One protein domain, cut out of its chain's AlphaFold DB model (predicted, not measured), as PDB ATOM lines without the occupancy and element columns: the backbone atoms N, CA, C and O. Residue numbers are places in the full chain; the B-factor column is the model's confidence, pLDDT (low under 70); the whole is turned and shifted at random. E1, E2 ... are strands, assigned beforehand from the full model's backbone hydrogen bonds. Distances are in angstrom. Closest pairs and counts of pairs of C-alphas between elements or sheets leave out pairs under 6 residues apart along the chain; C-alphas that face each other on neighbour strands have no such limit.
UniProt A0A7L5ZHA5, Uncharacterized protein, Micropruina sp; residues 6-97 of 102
ATOM      1  N   ARG A   6     116.340 129.233  92.605       73.44
ATOM      2  CA  ARG A   6     115.919 130.493  91.994       73.44
ATOM      3  C   ARG A   6     116.981 131.558  92.234       73.44
ATOM      4  O   ARG A   6     117.511 131.635  93.336       73.44
ATOM      5  N   ILE A   7     117.258 132.392  91.234       71.19
ATOM      6  CA  ILE A   7     118.045 133.617  91.425       71.19
ATOM      7  C   ILE A   7     117.104 134.816  91.457       71.19
ATOM      8  O   ILE A   7     116.086 134.834  90.767       71.19
ATOM      9  N   ASP A   8     117.459 135.802  92.270       69.88
ATOM     10  CA  ASP A   8     116.820 137.106  92.307       69.88
ATOM     11  C   ASP A   8     117.879 138.219  92.252       69.88
ATOM     12  O   ASP A   8     118.816 138.229  93.064       69.88
ATOM     13  N   ALA A   9     117.737 139.110  91.267       63.94
ATOM     14  CA  ALA A   9     118.409 140.404  91.157       63.94
ATOM     15  C   ALA A   9     117.740 141.264  90.069       63.94
ATOM     16  O   ALA A   9     117.107 140.745  89.143       63.94
ATOM     17  N   ASP A  10     117.925 142.579  90.163       65.31
ATOM     18  CA  ASP A  10     117.354 143.534  89.215       65.31
ATOM     19  C   ASP A  10     117.953 143.375  87.806       65.31
ATOM     20  O   ASP A  10     119.155 143.167  87.633       65.31
ATOM     21  N   GLY A  11     117.105 143.498  86.779       60.97
ATOM     22  CA  GLY A  11     117.532 143.555  85.373       60.97
ATOM     23  C   GLY A  11     117.955 142.223  84.743       60.97
ATOM     24  O   GLY A  11     118.371 142.206  83.580       60.97
ATOM     25  N   LEU A  12     117.845 141.111  85.472       69.06
ATOM     26  CA  LEU A  12     118.101 139.776  84.942       69.06
ATOM     27  C   LEU A  12     117.017 139.357  83.923       69.06
ATOM     28  O   LEU A  12     115.842 139.705  84.051       69.06
ATOM     29  N   ARG A  13     117.402 138.554  82.929       67.94
ATOM     30  CA  ARG A  13     116.560 138.016  81.851       67.94
ATOM     31  C   ARG A  13     116.812 136.519  81.651       67.94
ATOM     32  O   ARG A  13     117.868 135.987  82.000       67.94
ATOM     33  N   PHE A  14     115.827 135.834  81.069       67.00
ATOM     34  CA  PHE A  14     115.975 134.440  80.651       67.00
ATOM     35  C   PHE A  14     116.943 134.320  79.477       67.00
ATOM     36  O   PHE A  14     116.802 135.032  78.484       67.00
ATOM     37  N   TYR A  15     117.862 133.358  79.570       62.75
ATOM     38  CA  TYR A  15     118.770 133.043  78.475       62.75
ATOM     39  C   TYR A  15     118.004 132.496  77.263       62.75
ATOM     40  O   TYR A  15     117.235 131.539  77.384       62.75
ATOM     41  N   GLY A  16     118.209 133.096  76.088       61.19
ATOM     42  CA  GLY A  16     117.668 132.592  74.818       61.19
ATOM     43  C   GLY A  16     116.150 132.735  74.620       61.19
ATOM     44  O   GLY A  16     115.601 132.118  73.706       61.19
ATOM     45  N   GLN A  17     115.456 133.535  75.440       58.22
ATOM     46  CA  GLN A  17     114.023 133.824  75.294       58.22
ATOM     47  C   GLN A  17     113.799 135.335  75.087       58.22
ATOM     48  O   GLN A  17     114.323 136.139  75.854       58.22
ATOM     49  N   PRO A  18     112.996 135.758  74.091       54.59
ATOM     50  CA  PRO A  18     112.794 137.177  73.774       54.59
ATOM     51  C   PRO A  18     111.884 137.937  74.759       54.59
ATOM     52  O   PRO A  18     111.651 139.129  74.564       54.59
ATOM     53  N   GLN A  19     111.333 137.289  75.793       54.38
ATOM     54  CA  GLN A  19     110.358 137.913  76.694       54.38
ATOM     55  C   GLN A  19     110.980 138.535  77.948       54.38
ATOM     56  O   GLN A  19     111.792 137.927  78.646       54.38
ATOM     57  N   ALA A  20     110.492 139.734  78.276       49.91
ATOM     58  CA  ALA A  20     110.666 140.399  79.559       49.91
ATOM     59  C   ALA A  20     109.831 139.682  80.627       49.91
ATOM     60  O   ALA A  20     108.745 140.127  80.990       49.91
ATOM     61  N   SER A  21     110.284 138.527  81.108       49.59
ATOM     62  CA  SER A  21     109.706 138.010  82.343       49.59
ATOM     63  C   SER A  21     110.165 138.914  83.490       49.59
ATOM     64  O   SER A  21     111.365 139.150  83.627       49.59
ATOM     65  N   GLU A  22     109.257 139.329  84.366       49.75
ATOM     66  CA  GLU A  22     109.589 140.015  85.627       49.75
ATOM     67  C   GLU A  22     110.393 139.133  86.607       49.75
ATOM     68  O   GLU A  22     110.752 139.566  87.698       49.75
ATOM     69  N   ARG A  23     110.651 137.864  86.263       53.97
ATOM     70  CA  ARG A  23     111.339 136.890  87.114       53.97
ATOM     71  C   ARG A  23     112.377 136.122  86.317       53.97
ATOM     72  O   ARG A  23     112.063 135.079  85.750       53.97
ATOM     73  N   ALA A  24     113.616 136.591  86.317       60.78
ATOM     74  CA  ALA A  24     114.703 135.806  85.757       60.78
ATOM     75  C   ALA A  24     114.823 134.465  86.478       60.78
ATOM     76  O   ALA A  24     115.046 134.409  87.687       60.78
ATOM     77  N   THR A  25     114.676 133.377  85.729       67.00
ATOM     78  CA  THR A  25     115.071 132.058  86.215       67.00
ATOM     79  C   THR A  25     116.348 131.687  85.473       67.00
ATOM     80  O   THR A  25     116.335 131.618  84.243       67.00
ATOM     81  N   PRO A  26     117.473 131.521  86.181       73.94
ATOM     82  CA  PRO A  26     118.728 131.157  85.546       73.94
ATOM     83  C   PRO A  26     118.611 129.763  84.932       73.94
ATOM     84  O   PRO A  26     117.909 128.893  85.454       73.94
ATOM     85  N   MET A  27     119.372 129.517  83.873       80.19
ATOM     86  CA  MET A  27     119.688 128.149  83.491       80.19
ATOM     87  C   MET A  27     120.728 127.604  84.462       80.19
ATOM     88  O   MET A  27     121.729 128.262  84.746       80.19
ATOM     89  N   ILE A  28     120.484 126.407  84.986       80.94
ATOM     90  CA  ILE A  28     121.342 125.784  85.992       80.94
ATOM     91  C   ILE A  28     121.923 124.518  85.401       80.94
ATOM     92  O   ILE A  28     121.196 123.648  84.917       80.94
ATOM     93  N   TYR A  29     123.239 124.420  85.473       85.62
ATOM     94  CA  TYR A  29     124.016 123.320  84.940       85.62
ATOM     95  C   TYR A  29     124.861 122.694  86.038       85.62
ATOM     96  O   TYR A  29     125.257 123.354  87.001       85.62
ATOM     97  N   ARG A  30     125.183 121.413  85.879       87.00
ATOM     98  CA  ARG A  30     126.189 120.761  86.717       87.00
ATOM     99  C   ARG A  30     127.570 121.237  86.290       87.00
ATOM    100  O   ARG A  30     127.904 121.173  85.114       87.00
ATOM    101  N   GLY A  31     128.399 121.652  87.238       87.75
ATOM    102  CA  GLY A  31     129.757 122.115  86.941       87.75
ATOM    103  C   GLY A  31     130.665 121.029  86.357       87.75
ATOM    104  O   GLY A  31     131.615 121.352  85.658       87.75
ATOM    105  N   ALA A  32     130.364 119.749  86.609       85.50
ATOM    106  CA  ALA A  32     131.178 118.632  86.135       85.50
ATOM    107  C   ALA A  32     131.106 118.415  84.612       85.50
ATOM    108  O   ALA A  32     132.101 118.018  84.013       85.50
ATOM    109  N   ASP A  33     129.942 118.642  83.995       87.38
ATOM    110  CA  ASP A  33     129.706 118.319  82.579       87.38
ATOM    111  C   ASP A  33     128.812 119.309  81.822       87.38
ATOM    112  O   ASP A  33     128.499 119.092  80.654       87.38
ATOM    113  N   LEU A  34     128.409 120.404  82.470       87.38
ATOM    114  CA  LEU A  34     127.558 121.457  81.915       87.38
ATOM    115  C   LEU A  34     126.207 120.963  81.374       87.38
ATOM    116  O   LEU A  34     125.550 121.661  80.604       87.38
ATOM    117  N   LEU A  35     125.744 119.786  81.801       87.06
ATOM    118  CA  LEU A  35     124.388 119.329  81.509       87.06
ATOM    119  C   LEU A  35     123.376 119.991  82.456       87.06
ATOM    120  O   LEU A  35     123.748 120.338  83.585       87.06
ATOM    121  N   PRO A  36     122.099 120.143  82.040       84.06
ATOM    122  CA  PRO A  36     121.057 120.709  82.890       84.06
ATOM    123  C   PRO A  36     121.017 120.034  84.260       84.06
ATOM    124  O   PRO A  36     120.996 118.802  84.366       84.06
ATOM    125  N   ALA A  37     121.019 120.849  85.310       79.25
ATOM    126  CA  ALA A  37     120.951 120.356  86.669       79.25
ATOM    127  C   ALA A  37     119.602 119.666  86.900       79.25
ATOM    128  O   ALA A  37     118.535 120.184  86.573       79.25
ATOM    129  N   ARG A  38     119.670 118.463  87.461       73.50
ATOM    130  CA  ARG A  38     118.517 117.755  88.018       73.50
ATOM    131  C   ARG A  38     118.406 118.090  89.510       73.50
ATOM    132  O   ARG A  38     119.351 118.676  90.046       73.50
ATOM    133  N   PRO A  39     117.293 117.737  90.180       72.12
ATOM    134  CA  PRO A  39     117.176 117.906  91.624       72.12
ATOM    135  C   PRO A  39     118.429 117.406  92.346       72.12
ATOM    136  O   PRO A  39     118.953 116.334  92.023       72.12
ATOM    137  N   ALA A  40     118.936 118.221  93.272       72.38
ATOM    138  CA  ALA A  40     120.140 117.894  94.020       72.38
ATOM    139  C   ALA A  40     119.885 116.668  94.907       72.38
ATOM    140  O   ALA A  40     118.838 116.558  95.544       72.38
ATOM    141  N   GLN A  41     120.846 115.748  94.943       70.69
ATOM    142  CA  GLN A  41     120.815 114.636  95.890       70.69
ATOM    143  C   GLN A  41     121.184 115.147  97.283       70.69
ATOM    144  O   GLN A  41     122.051 116.018  97.408       70.69
ATOM    145  N   SER A  42     120.542 114.609  98.323       70.94
ATOM    146  CA  SER A  42     120.950 114.909  99.695       70.94
ATOM    147  C   SER A  42     122.382 114.426  99.923       70.94
ATOM    148  O   SER A  42     122.826 113.452  99.316       70.94
ATOM    149  N   ASP A  43     123.111 115.143 100.776       78.44
ATOM    150  CA  ASP A  43     124.448 114.763 101.257       78.44
ATOM    151  C   ASP A  43     125.560 114.729 100.192       78.44
ATOM    152  O   ASP A  43     126.711 114.421 100.502       78.44
ATOM    153  N   LEU A  44     125.256 115.125  98.950       80.06
ATOM    154  CA  LEU A  44     126.237 115.268  97.880       80.06
ATOM    155  C   LEU A  44     126.503 116.741  97.567       80.06
ATOM    156  O   LEU A  44     125.649 117.463  97.046       80.06
ATOM    157  N   THR A  45     127.740 117.184  97.794       83.69
ATOM    158  CA  THR A  45     128.190 118.486  97.296       83.69
ATOM    159  C   THR A  45     128.256 118.454  95.771       83.69
ATOM    160  O   THR A  45     129.100 117.777  95.186       83.69
ATOM    161  N   THR A  46     127.367 119.205  95.123       79.69
ATOM    162  CA  THR A  46     127.296 119.292  93.661       79.69
ATOM    163  C   THR A  46     127.724 120.689  93.214       79.69
ATOM    164  O   THR A  46     127.045 121.655  93.566       79.69
ATOM    165  N   PRO A  47     128.818 120.842  92.443       86.62
ATOM    166  CA  PRO A  47     129.154 122.131  91.856       86.62
ATOM    167  C   PRO A  47     128.105 122.495  90.804       86.62
ATOM    168  O   PRO A  47     127.737 121.664  89.968       86.62
ATOM    169  N   LEU A  48     127.639 123.742  90.828       85.38
ATOM    170  CA  LEU A  48     126.644 124.262  89.895       85.38
ATOM    171  C   LEU A  48     127.197 125.472  89.148       85.38
ATOM    172  O   LEU A  48     127.939 126.275  89.707       85.38
ATOM    173  N   VAL A  49     126.786 125.604  87.892       87.12
ATOM    174  CA  VAL A  49     126.989 126.796  87.071       87.12
ATOM    175  C   VAL A  49     125.618 127.376  86.778       87.12
ATOM    176  O   VAL A  49     124.733 126.670  86.296       87.12
ATOM    177  N   LEU A  50     125.437 128.653  87.092       83.12
ATOM    178  CA  LEU A  50     124.200 129.372  86.843       83.12
ATOM    179  C   LEU A  50     124.466 130.397  85.742       83.12
ATOM    180  O   LEU A  50     125.438 131.144  85.825       83.12
ATOM    181  N   SER A  51     123.620 130.404  84.716       82.00
ATOM    182  CA  SER A  51     123.720 131.297  83.561       82.00
ATOM    183  C   SER A  51     122.422 132.073  83.374       82.00
ATOM    184  O   SER A  51     121.331 131.524  83.539       82.00
ATOM    185  N   TRP A  52     122.538 133.351  83.034       80.88
ATOM    186  CA  TRP A  52     121.422 134.253  82.777       80.88
ATOM    187  C   TRP A  52     121.871 135.347  81.807       80.88
ATOM    188  O   TRP A  52     123.064 135.631  81.698       80.88
ATOM    189  N   ASP A  53     120.905 135.992  81.157       78.62
ATOM    190  CA  ASP A  53     121.153 137.220  80.406       78.62
ATOM    191  C   ASP A  53     120.824 138.430  81.280       78.62
ATOM    192  O   ASP A  53     119.988 138.353  82.177       78.62
ATOM    193  N   GLN A  54     121.461 139.568  81.029       77.44
ATOM    194  CA  GLN A  54     121.131 140.819  81.706       77.44
ATOM    195  C   GLN A  54     120.759 141.881  80.681       77.44
ATOM    196  O   GLN A  54     121.348 141.963  79.603       77.44
ATOM    197  N   ASP A  55     119.791 142.723  81.031       75.75
ATOM    198  CA  ASP A  55     119.549 143.952  80.294       75.75
ATOM    199  C   ASP A  55     120.801 144.847  80.304       75.75
ATOM    200  O   ASP A  55     121.261 145.286  81.360       75.75
ATOM    201  N   ALA A  56     121.335 145.147  79.118       78.81
ATOM    202  CA  ALA A  56     122.509 146.002  78.955       78.81
ATOM    203  C   ALA A  56     122.271 147.456  79.405       78.81
ATOM    204  O   ALA A  56     123.229 148.200  79.605       78.81
ATOM    205  N   THR A  57     121.009 147.872  79.557       80.50
ATOM    206  CA  THR A  57     120.644 149.200  80.074       80.50
ATOM    207  C   THR A  57     120.663 149.278  81.601       80.50
ATOM    208  O   THR A  57     120.635 150.378  82.152       80.50
ATOM    209  N   GLN A  58     120.744 148.135  82.290       80.19
ATOM    210  CA  GLN A  58     120.801 148.052  83.748       80.19
ATOM    211  C   GLN A  58     122.245 147.845  84.225       80.19
ATOM    212  O   GLN A  58     123.029 147.166  83.551       80.19
ATOM    213  N   PRO A  59     122.637 148.394  85.389       81.69
ATOM    214  CA  PRO A  59     123.956 148.140  85.952       81.69
ATOM    215  C   PRO A  59     124.123 146.653  86.287       81.69
ATOM    216  O   PRO A  59     123.192 145.996  86.741       81.69
ATOM    217  N   VAL A  60     125.326 146.109  86.080       81.38
ATOM    218  CA  VAL A  60     125.655 144.742  86.526       81.38
ATOM    219  C   VAL A  60     125.524 144.668  88.052       81.38
ATOM    220  O   VAL A  60     126.190 145.460  88.728       81.38
ATOM    221  N   PRO A  61     124.711 143.745  88.607       81.69
ATOM    222  CA  PRO A  61     124.575 143.597  90.046       81.69
ATOM    223  C   PRO A  61     125.921 143.272  90.696       81.69
ATOM    224  O   PRO A  61     126.749 142.551  90.143       81.69
ATOM    225  N   THR A  62     126.140 143.785  91.903       87.56
ATOM    226  CA  THR A  62     127.325 143.460  92.717       87.56
ATOM    227  C   THR A  62     127.128 142.197  93.556       87.56
ATOM    228  O   THR A  62     128.091 141.641  94.081       87.56
ATOM    229  N   SER A  63     125.892 141.712  93.664       87.50
ATOM    230  CA  SER A  63     125.533 140.469  94.341       87.50
ATOM    231  C   SER A  63     124.252 139.883  93.764       87.50
ATOM    232  O   SER A  63     123.393 140.629  93.297       87.50
ATOM    233  N   LEU A  64     124.094 138.569  93.881       85.44
ATOM    234  CA  LEU A  64     122.855 137.848  93.601       85.44
ATOM    235  C   LEU A  64     122.302 137.227  94.875       85.44
ATOM    236  O   LEU A  64     123.064 136.814  95.750       85.44
ATOM    237  N   THR A  65     120.982 137.088  94.951       85.94
ATOM    238  CA  THR A  65     120.361 136.182  95.917       85.94
ATOM    239  C   THR A  65     120.042 134.861  95.228       85.94
ATOM    240  O   THR A  65     119.272 134.835  94.276       85.94
ATOM    241  N   LEU A  66     120.586 133.760  95.739       82.94
ATOM    242  CA  LEU A  66     120.206 132.398  95.386       82.94
ATOM    243  C   LEU A  66     119.267 131.838  96.462       82.94
ATOM    244  O   LEU A  66     119.631 131.753  97.632       82.94
ATOM    245  N   LEU A  67     118.067 131.436  96.065       84.19
ATOM    246  CA  LEU A  67     117.132 130.684  96.896       84.19
ATOM    247  C   LEU A  67     117.244 129.202  96.545       84.19
ATOM    248  O   LEU A  67     117.176 128.836  95.371       84.19
ATOM    249  N   VAL A  68     117.398 128.360  97.562       83.19
ATOM    250  CA  VAL A  68     117.354 126.898  97.440       83.19
ATOM    251  C   VAL A  68     116.002 126.431  97.950       83.19
ATOM    252  O   VAL A  68     115.590 126.813  99.048       83.19
ATOM    253  N   ARG A  69     115.323 125.600  97.160       84.56
ATOM    254  CA  ARG A  69     114.015 125.041  97.486       84.56
ATOM    255  C   ARG A  69     114.103 123.543  97.722       84.56
ATOM    256  O   ARG A  69     114.607 122.800  96.883       84.56
ATOM    257  N   GLY A  70     113.596 123.131  98.877       84.62
ATOM    258  CA  GLY A  70     113.348 121.739  99.210       84.62
ATOM    259  C   GLY A  70     111.984 121.293  98.696       84.62
ATOM    260  O   GLY A  70     111.082 122.111  98.501       84.62
ATOM    261  N   HIS A  71     111.855 119.987  98.496       86.75
ATOM    262  CA  HIS A  71     110.617 119.326  98.105       86.75
ATOM    263  C   HIS A  71     110.426 118.052  98.922       86.75
ATOM    264  O   HIS A  71     111.395 117.433  99.365       86.75
ATOM    265  N   THR A  72     109.174 117.632  99.063       88.06
ATOM    266  CA  THR A  72     108.805 116.378  99.720       88.06
ATOM    267  C   THR A  72     108.446 115.331  98.670       88.06
ATOM    268  O   THR A  72     107.567 115.570  97.844       88.06
ATOM    269  N   TRP A  73     109.100 114.166  98.697       88.38
ATOM    270  CA  TRP A  73     108.705 113.017  97.873       88.38
ATOM    271  C   TRP A  73     107.493 112.331  98.493       88.38
ATOM    272  O   TRP A  73     107.595 111.770  99.586       88.38
ATOM    273  N   ARG A  74     106.341 112.372  97.822       93.12
ATOM    274  CA  ARG A  74     105.123 111.720  98.318       93.12
ATOM    275  C   ARG A  74     104.161 111.363  97.196       93.12
ATOM    276  O   ARG A  74     104.273 111.854  96.076       93.12
ATOM    277  N   ALA A  75     103.180 110.529  97.523       96.31
ATOM    278  CA  ALA A  75     102.050 110.297  96.639       96.31
ATOM    279  C   ALA A  75     101.162 111.550  96.567       96.31
ATOM    280  O   ALA A  75     100.892 112.223  97.570       96.31
ATOM    281  N   SER A  76     100.701 111.847  95.361       92.62
ATOM    282  CA  SER A  76      99.649 112.808  95.080       92.62
ATOM    283  C   SER A  76      98.336 112.332  95.695       92.62
ATOM    284  O   SER A  76      97.941 111.176  95.551       92.62
ATOM    285  N   SER A  77      97.628 113.238  96.365       92.81
ATOM    286  CA  SER A  77      96.308 112.949  96.932       92.81
ATOM    287  C   SER A  77      95.198 112.897  95.879       92.81
ATOM    288  O   SER A  77      94.080 112.516  96.210       92.81
ATOM    289  N   LEU A  78      95.476 113.326  94.643       94.88
ATOM    290  CA  LEU A  78      94.497 113.382  93.557       94.88
ATOM    291  C   LEU A  78      94.434 112.068  92.767       94.88
ATOM    292  O   LEU A  78      93.350 111.626  92.402       94.88
ATOM    293  N   ASP A  79      95.589 111.457  92.503       95.38
ATOM    294  CA  ASP A  79      95.732 110.310  91.597       95.38
ATOM    295  C   ASP A  79      96.674 109.209  92.122       95.38
ATOM    296  O   ASP A  79      96.835 108.176  91.477       95.38
ATOM    297  N   GLY A  80      97.289 109.393  93.296       94.69
ATOM    298  CA  GLY A  80      98.197 108.416  93.902       94.69
ATOM    299  C   GLY A  80      99.589 108.341  93.262       94.69
ATOM    300  O   GLY A  80     100.419 107.563  93.732       94.69
ATOM    301  N   GLY A  81      99.876 109.139  92.227       95.31
ATOM    302  CA  GLY A  81     101.188 109.171  91.575       95.31
ATOM    303  C   GLY A  81     102.282 109.706  92.502       95.31
ATOM    304  O   GLY A  81     102.049 110.653  93.251       95.31
ATOM    305  N   LEU A  82     103.477 109.108  92.469       91.31
ATOM    306  CA  LEU A  82     104.634 109.615  93.212       91.31
ATOM    307  C   LEU A  82     105.300 110.760  92.446       91.31
ATOM    308  O   LEU A  82     105.719 110.573  91.303       91.31
ATOM    309  N   ASP A  83     105.439 111.909  93.100       88.25
ATOM    310  CA  ASP A  83     106.203 113.045  92.589       88.25
ATOM    311  C   ASP A  83     106.810 113.847  93.756       88.25
ATOM    312  O   ASP A  83     106.571 113.584  94.942       88.25
ATOM    313  N   TRP A  84     107.629 114.833  93.414       86.06
ATOM    314  CA  TRP A  84     108.095 115.863  94.327       86.06
ATOM    315  C   TRP A  84     106.994 116.907  94.515       86.06
ATOM    316  O   TRP A  84     106.392 117.371  93.552       86.06
ATOM    317  N   PHE A  85     106.717 117.287  95.755       87.06
ATOM    318  CA  PHE A  85     105.681 118.258  96.099       87.06
ATOM    319  C   PHE A  85     106.190 119.277  97.116       87.06
ATOM    320  O   PHE A  85     107.333 119.220  97.567       87.06
ATOM    321  N   ASP A  86     105.311 120.213  97.468       89.00
ATOM    322  CA  ASP A  86     105.468 121.113  98.611       89.00
ATOM    323  C   ASP A  86     106.773 121.939  98.555       89.00
ATOM    324  O   ASP A  86     107.603 121.855  99.465       89.00
ATOM    325  N   PRO A  87     106.995 122.731  97.482       86.81
ATOM    326  CA  PRO A  87     108.182 123.573  97.370       86.81
ATOM    327  C   PRO A  87     108.283 124.519  98.566       86.81
ATOM    328  O   PRO A  87     107.384 125.327  98.796       86.81
ATOM    329  N   THR A  88     109.396 124.455  99.292       88.25
ATOM    330  CA  THR A  88     109.667 125.358 100.418       88.25
ATOM    331  C   THR A  88     111.074 125.927 100.328       88.25
ATOM    332  O   THR A  88     112.015 125.196 100.029       88.25
ATOM    333  N   ASP A  89     111.237 127.225 100.590       88.94
ATOM    334  CA  ASP A  89     112.558 127.859 100.645       88.94
ATOM    335  C   ASP A  89     113.318 127.325 101.869       88.94
ATOM    336  O   ASP A  89     112.913 127.548 103.009       88.94
ATOM    337  N   VAL A  90     114.417 126.606 101.633       88.69
ATOM    338  CA  VAL A  90     115.248 126.001 102.692       88.69
ATOM    339  C   VAL A  90     116.542 126.769 102.929       88.69
ATOM    340  O   VAL A  90     117.134 126.663 104.000       88.69
ATOM    341  N   ALA A  91     116.986 127.563 101.952       86.94
ATOM    342  CA  ALA A  91     118.123 128.456 102.118       86.94
ATOM    343  C   ALA A  91     118.002 129.701 101.238       86.94
ATOM    344  O   ALA A  91     117.483 129.652 100.122       86.94
ATOM    345  N   ARG A  92     118.560 130.808 101.733       89.81
ATOM    346  CA  ARG A  92     118.763 132.058 100.997       89.81
ATOM    347  C   ARG A  92     120.228 132.451 101.113       89.81
ATOM    348  O   ARG A  92     120.718 132.693 102.209       89.81
ATOM    349  N   ILE A  93     120.919 132.497  99.984       87.88
ATOM    350  CA  ILE A  93     122.366 132.681  99.902       87.88
ATOM    351  C   ILE A  93     122.634 133.957  99.112       87.88
ATOM    352  O   ILE A  93     122.143 134.107  97.998       87.88
ATOM    353  N   SER A  94     123.417 134.877  99.672       90.06
ATOM    354  CA  SER A  94     123.940 136.015  98.912       90.06
ATOM    355  C   SER A  94     125.278 135.630  98.292       90.06
ATOM    356  O   SER A  94     126.183 135.183  98.996       90.06
ATOM    357  N   VAL A  95     125.392 135.778  96.976       87.31
ATOM    358  CA  VAL A  95     126.601 135.462  96.214       87.31
ATOM    359  C   VAL A  95     127.172 136.769  95.666       87.31
ATOM    360  O   VAL A  95     126.499 137.417  94.861       87.31
ATOM    361  N   PRO A  96     128.381 137.192  96.075       90.31
ATOM    362  CA  PRO A  96     129.005 138.377  95.506       90.31
ATOM    363  C   PRO A  96     129.362 138.126  94.039       90.31
ATOM    364  O   PRO A  96     129.921 137.085  93.693       90.31
ATOM    365  N   LEU A  97     129.065 139.100  93.184       86.88
ATOM    366  CA  LEU A  97     129.469 139.077  91.787       86.88
ATOM    367  C   LEU A  97     130.759 139.861  91.601       86.88
ATOM    368  O   LEU A  97     130.940 140.962  92.121       86.88
TER     369      LEU A  97
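This is residues 6 to 97 of the 102 residues of an uncharacterized protein of Micropruina sp (UniProt A0A7L5ZHA5). A long hairpin of strands E4 and E5 makes the longest axis, with short E1 alongside E4; a small hairpin, E2 and E3, lies apart amid long loops. The printed part has 92 residues, no named helix and five named strands, E1 to E5, in two antiparallel sheets, E1 - E4 - E5 and E2 - E3. The class is all strand, with under half of the residues in named strands. The whole is loose, radius of gyration of the C-alphas 15.6 A, spanning 48 by 29 by 24 A.

Start at E1, residues 6 to 8, antiparallel to E4, residues 63 to 75; N 6 and O 67 are within hydrogen-bond range, 2.9 A. E5, residues 82 to 96, is antiparallel to E4, with N 66 and O 93 at 2.8 A, and bends by 60 degrees at residue 86. In the hairpin of E2, residues 27 to 30, and E3, residues 48 to 51, find N 29 and O 49 at 2.8 A.

Find C-alpha 6 at (115.919, 130.493, 91.994), where E1 begins. E4 runs 38.3 A; E5 runs 37.8 A to C-alpha 96 at (129.005, 138.377, 95.506).

The farthest C-alphas, Thr 57 and Gly 80, are 48.6 A apart. The printed part has no cut. The links E1 to E2, E2 to E3 and E3 to E4 are long. Residues 8 to 25 have pLDDT under 70.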